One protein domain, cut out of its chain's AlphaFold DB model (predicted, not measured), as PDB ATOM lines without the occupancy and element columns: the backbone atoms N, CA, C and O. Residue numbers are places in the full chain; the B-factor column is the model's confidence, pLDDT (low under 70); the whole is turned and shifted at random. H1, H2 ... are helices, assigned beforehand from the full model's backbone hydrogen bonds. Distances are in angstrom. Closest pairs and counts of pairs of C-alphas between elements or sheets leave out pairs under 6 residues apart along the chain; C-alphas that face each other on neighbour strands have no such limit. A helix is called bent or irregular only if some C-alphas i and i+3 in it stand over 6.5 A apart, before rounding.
ATOM      1  N   VAL A  10      36.393 235.076  67.468       76.44
ATOM      2  CA  VAL A  10      35.351 235.032  66.436       76.44
ATOM      3  C   VAL A  10      34.033 235.399  67.096       76.44
ATOM      4  O   VAL A  10      33.667 234.827  68.134       76.44
ATOM      5  N   ASN A  11      33.320 236.371  66.532       81.88
ATOM      6  CA  ASN A  11      32.023 236.764  67.069       81.88
ATOM      7  C   ASN A  11      30.924 235.745  66.690       81.88
ATOM      8  O   ASN A  11      31.118 234.854  65.866       81.88
ATOM      9  N   GLY A  12      29.754 235.835  67.328       83.00
ATOM     10  CA  GLY A  12      28.683 234.854  67.105       83.00
ATOM     11  C   GLY A  12      28.141 234.836  65.670       83.00
ATOM     12  O   GLY A  12      27.771 233.770  65.187       83.00
ATOM     13  N   LEU A  13      28.126 235.989  64.994       84.44
ATOM     14  CA  LEU A  13      27.656 236.114  63.614       84.44
ATOM     15  C   LEU A  13      28.666 235.524  62.631       84.44
ATOM     16  O   LEU A  13      28.269 234.769  61.756       84.44
ATOM     17  N   GLU A  14      29.960 235.802  62.802       82.44
ATOM     18  CA  GLU A  14      31.029 235.201  61.991       82.44
ATOM     19  C   GLU A  14      31.053 233.680  62.126       82.44
ATOM     20  O   GLU A  14      31.210 232.973  61.135       82.44
ATOM     21  N   TYR A  15      30.853 233.173  63.345       86.25
ATOM     22  CA  TYR A  15      30.772 231.738  63.574       86.25
ATOM     23  C   TYR A  15      29.562 231.128  62.854       86.25
ATOM     24  O   TYR A  15      29.718 230.165  62.112       86.25
ATOM     25  N   ALA A  16      28.370 231.714  63.011       89.19
ATOM     26  CA  ALA A  16      27.173 231.244  62.313       89.19
ATOM     27  C   ALA A  16      27.325 231.325  60.784       89.19
ATOM     28  O   ALA A  16      26.967 230.383  60.084       89.19
ATOM     29  N   LEU A  17      27.912 232.412  60.272       88.75
ATOM     30  CA  LEU A  17      28.216 232.571  58.853       88.75
ATOM     31  C   LEU A  17      29.163 231.474  58.362       88.75
ATOM     32  O   LEU A  17      28.956 230.952  57.274       88.75
ATOM     33  N   SER A  18      30.174 231.102  59.151       89.75
ATOM     34  CA  SER A  18      31.106 230.049  58.749       89.75
ATOM     35  C   SER A  18      30.461 228.676  58.628       89.75
ATOM     36  O   SER A  18      30.782 227.961  57.690       89.75
ATOM     37  N   GLU A  19      29.521 228.342  59.514       91.50
ATOM     38  CA  GLU A  19      28.766 227.084  59.444       91.50
ATOM     39  C   GLU A  19      27.846 227.081  58.210       91.50
ATOM     40  O   GLU A  19      27.851 226.133  57.435       91.50
ATOM     41  N   ILE A  20      27.139 228.192  57.952       94.06
ATOM     42  CA  ILE A  20      26.274 228.326  56.766       94.06
ATOM     43  C   ILE A  20      27.090 228.210  55.472       94.06
ATOM     44  O   ILE A  20      26.692 227.510  54.543       94.06
ATOM     45  N   LEU A  21      28.229 228.903  55.394       93.94
ATOM     46  CA  LEU A  21      29.106 228.833  54.228       93.94
ATOM     47  C   LEU A  21      29.706 227.441  54.058       93.94
ATOM     48  O   LEU A  21      29.822 226.984  52.926       93.94
ATOM     49  N   TYR A  22      30.062 226.773  55.154       94.56
ATOM     50  CA  TYR A  22      30.559 225.406  55.114       94.56
ATOM     51  C   TYR A  22      29.537 224.454  54.492       94.56
ATOM     52  O   TYR A  22      29.879 223.738  53.553       94.56
ATOM     53  N   ASP A  23      28.281 224.502  54.938       95.88
ATOM     54  CA  ASP A  23      27.209 223.654  54.402       95.88
ATOM     55  C   ASP A  23      26.964 223.922  52.908       95.88
ATOM     56  O   ASP A  23      26.854 222.994  52.102       95.88
ATOM     57  N   LEU A  24      26.945 225.194  52.497       96.69
ATOM     58  CA  LEU A  24      26.799 225.566  51.087       96.69
ATOM     59  C   LEU A  24      27.982 225.076  50.243       96.69
ATOM     60  O   LEU A  24      27.791 224.466  49.188       96.69
ATOM     61  N   ASN A  25      29.207 225.308  50.712       96.50
ATOM     62  CA  ASN A  25      30.420 224.899  50.009       96.50
ATOM     63  C   ASN A  25      30.608 223.383  50.002       96.50
ATOM     64  O   ASN A  25      31.244 222.861  49.092       96.50
ATOM     65  N   TYR A  26      30.036 222.665  50.966       96.56
ATOM     66  CA  TYR A  26      29.986 221.211  50.956       96.56
ATOM     67  C   TYR A  26      29.181 220.692  49.760       96.56
ATOM     68  O   TYR A  26      29.653 219.822  49.032       96.56
ATOM     69  N   HIS A  27      28.022 221.289  49.478       95.25
ATOM     70  CA  HIS A  27      27.252 220.952  48.279       95.25
ATOM     71  C   HIS A  27      27.946 221.386  46.984       95.25
ATOM     72  O   HIS A  27      27.961 220.626  46.017       95.25
ATOM     73  N   ILE A  28      28.573 222.567  46.954       95.44
ATOM     74  CA  ILE A  28      29.369 223.002  45.793       95.44
ATOM     75  C   ILE A  28      30.516 222.018  45.528       95.44
ATOM     76  O   ILE A  28      30.736 221.629  44.383       95.44
ATOM     77  N   ALA A  29      31.208 221.568  46.576       95.56
ATOM     78  CA  ALA A  29      32.277 220.586  46.467       95.56
ATOM     79  C   ALA A  29      31.778 219.254  45.890       95.56
ATOM     80  O   ALA A  29      32.451 218.685  45.039       95.56
ATOM     81  N   GLN A  30      30.581 218.793  46.271       95.00
ATOM     82  CA  GLN A  30      29.961 217.612  45.656       95.00
ATOM     83  C   GLN A  30      29.757 217.796  44.147       95.00
ATOM     84  O   GLN A  30      30.131 216.914  43.379       95.00
ATOM     85  N   PHE A  31      29.202 218.933  43.709       94.25
ATOM     86  CA  PHE A  31      29.014 219.206  42.278       94.25
ATOM     87  C   PHE A  31      30.339 219.257  41.521       94.25
ATOM     88  O   PHE A  31      30.449 218.663  40.452       94.25
ATOM     89  N   TYR A  32      31.351 219.901  42.104       93.12
ATOM     90  CA  TYR A  32      32.690 219.926  41.530       93.12
ATOM     91  C   TYR A  32      33.275 218.515  41.393       93.12
ATOM     92  O   TYR A  32      33.811 218.173  40.345       93.12
ATOM     93  N   THR A  33      33.142 217.670  42.420       91.94
ATOM     94  CA  THR A  33      33.613 216.279  42.366       91.94
ATOM     95  C   THR A  33      32.913 215.484  41.265       91.94
ATOM     96  O   THR A  33      33.585 214.753  40.548       91.94
ATOM     97  N   LEU A  34      31.597 215.645  41.084       93.50
ATOM     98  CA  LEU A  34      30.867 214.982  39.994       93.50
ATOM     99  C   LEU A  34      31.427 215.358  38.616       93.50
ATOM    100  O   LEU A  34      31.626 214.487  37.773       93.50
ATOM    101  N   GLU A  35      31.680 216.650  38.399       92.06
ATOM    102  CA  GLU A  35      32.213 217.161  37.134       92.06
ATOM    103  C   GLU A  35      33.661 216.712  36.901       92.06
ATOM    104  O   GLU A  35      33.986 216.215  35.823       92.06
ATOM    105  N   TYR A  36      34.514 216.839  37.918       89.62
ATOM    106  CA  TYR A  36      35.939 216.533  37.822       89.62
ATOM    107  C   TYR A  36      36.211 215.035  37.646       89.62
ATOM    108  O   TYR A  36      36.952 214.642  36.746       89.62
ATOM    109  N   GLU A  37      35.580 214.196  38.470       89.44
ATOM    110  CA  GLU A  37      35.733 212.735  38.417       89.44
ATOM    111  C   GLU A  37      34.919 212.107  37.274       89.44
ATOM    112  O   GLU A  37      35.060 210.919  36.992       89.44
ATOM    113  N   GLN A  38      34.061 212.892  36.609       92.75
ATOM    114  CA  GLN A  38      33.152 212.443  35.548       92.75
ATOM    115  C   GLN A  38      32.236 211.290  35.991       92.75
ATOM    116  O   GLN A  38      31.952 210.368  35.224       92.75
ATOM    117  N   VAL A  39      31.751 211.348  37.235       94.19
ATOM    118  CA  VAL A  39      30.864 210.335  37.826       94.19
ATOM    119  C   VAL A  39      29.441 210.860  37.987       94.19
ATOM    120  O   VAL A  39      29.188 212.056  38.135       94.19
ATOM    121  N   THR A  40      28.471 209.954  37.985       94.62
ATOM    122  CA  THR A  40      27.067 210.286  38.235       94.62
ATOM    123  C   THR A  40      26.789 210.488  39.724       94.62
ATOM    124  O   THR A  40      27.458 209.935  40.596       94.62
ATOM    125  N   TYR A  41      25.703 211.200  40.039       92.94
ATOM    126  CA  TYR A  41      25.246 211.365  41.425       92.94
ATOM    127  C   TYR A  41      24.992 210.028  42.143       92.94
ATOM    128  O   TYR A  41      25.261 209.886  43.334       92.94
ATOM    129  N   LYS A  42      24.508 209.015  41.410       95.44
ATOM    130  CA  LYS A  42      24.279 207.674  41.958       95.44
ATOM    131  C   LYS A  42      25.591 206.980  42.330       95.44
ATOM    132  O   LYS A  42      25.651 206.331  43.369       95.44
ATOM    133  N   GLU A  43      26.620 207.104  41.496       94.19
ATOM    134  CA  GLU A  43      27.948 206.542  41.771       94.19
ATOM    135  C   GLU A  43      28.611 207.240  42.954       94.19
ATOM    136  O   GLU A  43      29.133 206.555  43.831       94.19
ATOM    137  N   LEU A  44      28.493 208.570  43.039       92.62
ATOM    138  CA  LEU A  44      28.963 209.330  44.195       92.62
ATOM    139  C   LEU A  44      28.314 208.835  45.491       92.62
ATOM    140  O   LEU A  44      29.022 208.621  46.465       92.62
ATOM    141  N   ILE A  45      26.994 208.609  45.516       93.19
ATOM    142  CA  ILE A  45      26.313 208.075  46.710       93.19
ATOM    143  C   ILE A  45      26.804 206.665  47.046       93.19
ATOM    144  O   ILE A  45      27.110 206.373  48.200       93.19
ATOM    145  N   ASN A  46      26.863 205.779  46.051       95.00
ATOM    146  CA  ASN A  46      27.214 204.374  46.266       95.00
ATOM    147  C   ASN A  46      28.660 204.187  46.743       95.00
ATOM    148  O   ASN A  46      28.953 203.203  47.418       95.00
ATOM    149  N   HIS A  47      29.545 205.118  46.390       93.25
ATOM    150  CA  HIS A  47      30.964 205.096  46.728       93.25
ATOM    151  C   HIS A  47      31.372 206.351  47.507       93.25
ATOM    152  O   HIS A  47      32.482 206.845  47.362       93.25
ATOM    153  N   PHE A  48      30.482 206.886  48.344       91.81
ATOM    154  CA  PHE A  48      30.704 208.173  49.006       91.81
ATOM    155  C   PHE A  48      32.025 208.236  49.789       91.81
ATOM    156  O   PHE A  48      32.736 209.234  49.715       91.81
ATOM    157  N   GLU A  49      32.402 207.144  50.456       92.56
ATOM    158  CA  GLU A  49      33.651 207.041  51.222       92.56
ATOM    159  C   GLU A  49      34.910 207.316  50.377       92.56
ATOM    160  O   GLU A  49      35.880 207.864  50.898       92.56
ATOM    161  N   SER A  50      34.906 207.009  49.070       92.31
ATOM    162  CA  SER A  50      36.056 207.298  48.197       92.31
ATOM    163  C   SER A  50      36.172 208.774  47.822       92.31
ATOM    164  O   SER A  50      37.249 209.219  47.433       92.31
ATOM    165  N   PHE A  51      35.088 209.541  47.941       93.12
ATOM    166  CA  PHE A  51      35.031 210.953  47.556       93.12
ATOM    167  C   PHE A  51      35.009 211.902  48.752       93.12
ATOM    168  O   PHE A  51      35.394 213.066  48.621       93.12
ATOM    169  N   GLU A  52      34.578 211.417  49.919       93.94
ATOM    170  CA  GLU A  52      34.336 212.221  51.116       93.94
ATOM    171  C   GLU A  52      35.536 213.101  51.469       93.94
ATOM    172  O   GLU A  52      35.378 214.304  51.675       93.94
ATOM    173  N   GLN A  53      36.747 212.537  51.475       91.62
ATOM    174  CA  GLN A  53      37.953 213.294  51.811       91.62
ATOM    175  C   GLN A  53      38.188 214.469  50.854       91.62
ATOM    176  O   GLN A  53      38.503 215.567  51.311       91.62
ATOM    177  N   ASN A  54      37.988 214.280  49.546       90.88
ATOM    178  CA  ASN A  54      38.163 215.352  48.566       90.88
ATOM    179  C   ASN A  54      37.049 216.410  48.678       90.88
ATOM    180  O   ASN A  54      37.332 217.607  48.644       90.88
ATOM    181  N   ILE A  55      35.801 215.991  48.909       94.94
ATOM    182  CA  ILE A  55      34.669 216.907  49.136       94.94
ATOM    183  C   ILE A  55      34.927 217.771  50.378       94.94
ATOM    184  O   ILE A  55      34.799 218.996  50.328       94.94
ATOM    185  N   LEU A  56      35.353 217.157  51.487       93.56
ATOM    186  CA  LEU A  56      35.713 217.867  52.714       93.56
ATOM    187  C   LEU A  56      36.896 218.814  52.491       93.56
ATOM    188  O   LEU A  56      36.897 219.928  53.020       93.56
ATOM    189  N   ARG A  57      37.902 218.393  51.717       91.88
ATOM    190  CA  ARG A  57      39.070 219.206  51.349       91.88
ATOM    191  C   ARG A  57      38.640 220.486  50.628       91.88
ATOM    192  O   ARG A  57      38.962 221.580  51.092       91.88
ATOM    193  N   ILE A  58      37.859 220.347  49.557       93.38
ATOM    194  CA  ILE A  58      37.378 221.460  48.726       93.38
ATOM    195  C   ILE A  58      36.444 222.369  49.527       93.38
ATOM    196  O   ILE A  58      36.627 223.585  49.527       93.38
ATOM    197  N   SER A  59      35.491 221.801  50.272       95.12
ATOM    198  CA  SER A  59      34.561 222.584  51.094       95.12
ATOM    199  C   SER A  59      35.292 223.456  52.119       95.12
ATOM    200  O   SER A  59      35.023 224.656  52.228       95.12
ATOM    201  N   ASN A  60      36.277 222.887  52.824       92.94
ATOM    202  CA  ASN A  60      37.105 223.645  53.760       92.94
ATOM    203  C   ASN A  60      37.895 224.749  53.045       92.94
ATOM    204  O   ASN A  60      37.902 225.886  53.520       92.94
ATOM    205  N   TYR A  61      38.531 224.435  51.911       92.81
ATOM    206  CA  TYR A  61      39.286 225.413  51.126       92.81
ATOM    207  C   TYR A  61      38.409 226.614  50.751       92.81
ATOM    208  O   TYR A  61      38.748 227.744  51.102       92.81
ATOM    209  N   LEU A  62      37.253 226.371  50.124       93.56
ATOM    210  CA  LEU A  62      36.330 227.417  49.672       93.56
ATOM    211  C   LEU A  62      35.811 228.259  50.841       93.56
ATOM    212  O   LEU A  62      35.840 229.490  50.796       93.56
ATOM    213  N   THR A  63      35.392 227.593  51.918       93.12
ATOM    214  CA  THR A  63      34.821 228.243  53.101       93.12
ATOM    215  C   THR A  63      35.811 229.190  53.749       93.12
ATOM    216  O   THR A  63      35.507 230.367  53.960       93.12
ATOM    217  N   TYR A  64      37.012 228.704  54.054       90.94
ATOM    218  CA  TYR A  64      37.986 229.521  54.760       90.94
ATOM    219  C   TYR A  64      38.649 230.543  53.843       90.94
ATOM    220  O   TYR A  64      38.886 231.657  54.301       90.94
ATOM    221  N   LYS A  65      38.856 230.248  52.552       90.81
ATOM    222  CA  LYS A  65      39.346 231.254  51.597       90.81
ATOM    223  C   LYS A  65      38.394 232.447  51.534       90.81
ATOM    224  O   LYS A  65      38.835 233.585  51.681       90.81
ATOM    225  N   TYR A  66      37.088 232.199  51.421       89.81
ATOM    226  CA  TYR A  66      36.089 233.267  51.446       89.81
ATOM    227  C   TYR A  66      36.113 234.042  52.770       89.81
ATOM    228  O   TYR A  66      36.208 235.268  52.783       89.81
ATOM    229  N   LEU A  67      36.081 233.335  53.903       87.44
ATOM    230  CA  LEU A  67      36.033 233.963  55.225       87.44
ATOM    231  C   LEU A  67      37.287 234.776  55.562       87.44
ATOM    232  O   LEU A  67      37.166 235.782  56.249       87.44
ATOM    233  N   PHE A  68      38.470 234.359  55.113       85.19
ATOM    234  CA  PHE A  68      39.708 235.086  55.392       85.19
ATOM    235  C   PHE A  68      40.006 236.189  54.375       85.19
ATOM    236  O   PHE A  68      40.546 237.215  54.774       85.19
ATOM    237  N   CYS A  69      39.665 236.001  53.097       81.94
ATOM    238  CA  CYS A  69      40.075 236.932  52.039       81.94
ATOM    239  C   CYS A  69      38.972 237.928  51.644       81.94
ATOM    240  O   CYS A  69      39.280 239.002  51.148       81.94
ATOM    241  N   HIS A  70      37.693 237.609  51.887       76.81
ATOM    242  CA  HIS A  70      36.560 238.415  51.402       76.81
ATOM    243  C   HIS A  70      35.651 238.944  52.517       76.81
ATOM    244  O   HIS A  70      34.846 239.853  52.296       76.81
ATOM    245  N   ASN A  71      35.749 238.401  53.735       68.00
ATOM    246  CA  ASN A  71      34.930 238.861  54.847       68.00
ATOM    247  C   ASN A  71      35.572 240.060  55.570       68.00
ATOM    248  O   ASN A  71      36.221 239.923  56.611       68.00
TER     249      ASN A  71
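AT A GLANCE: This is residues 10 to 71 of the 218 residues of an uncharacterized protein of Mammaliicoccus sciuri (UniProt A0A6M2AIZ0). Two long helices, H1 and H3, cross as a slanted X and run opposite ways, and the short helix H2 sits at the turn between them, at one end of a rod. The first and last printed residues, Val 10 and Asn 71, lie toward the other end. The printed part has 62 residues with three named helices, in the order H1, H2, H3, and no named strand; the class is all helix. The whole is only just loose, close to compact, with a radius of gyration of the C-alphas of 13.1 A, and its C-alphas span 39 by 18 by 14 A.

HOW THE PARTS SIT: H1, residues 12 to 37, and H3, residues 48 to 69, touch, with 25 pairs of C-alphas within 8 A. Their closest C-alphas, those of Tyr 26 and Ser 59, are 4.8 A apart, and their centres are 7.0 A apart. They stand at a steep tilt of 48 degrees and run opposite ways. H2, residues 41 to 46, is close to H1 but not clearly touching: their closest C-alphas, those of Leu 34 and Tyr 41, are 6.8 A apart. The lines of H1 and H2 are about perpendicular, at 84 degrees. H2 is also close to H3 but not clearly touching, with the closest C-alphas, those of Leu 44 and Phe 51, 7.1 A apart. H2 and H3 run opposite ways at a steep tilt of 59 degrees. In H1 and H2 every O i to N i+4 pair is within hydrogen-bond range; in H3 16 of 18 are.

IN THESE COORDINATES: H1 begins at C-alpha 12, at (28.683, 234.854, 67.105), and runs 36.9 A to C-alpha 37, at (35.733, 212.735, 38.417). A tight link of 3 residues leads to H2, which has 6 residues and measures 8.7 A from Tyr 41 to Asn 46. A tight link of 1 residue, His 47, leads on to H3. H3 measures 30.4 A and ends at C-alpha 69, at (40.075, 236.932, 52.039). H3 is irregular, with C-alphas 50 and 53 lying 7.3 A apart, and has a kink of 27 degrees near residue 55.

THE WHOLE: The two C-alphas farthest apart are those of Asn 11 and Gln 38, at 39.8 A. The C-alphas of Val 10 and Asn 71 are 12.2 A apart. Residues 45 to 50, of which 48 to 50 belong to H3, stand free. The printed part has no cut, and both links between the helices are tight. The mean pLDDT of the printed part is 91.0, and residue 71 is the one printed residue under 70.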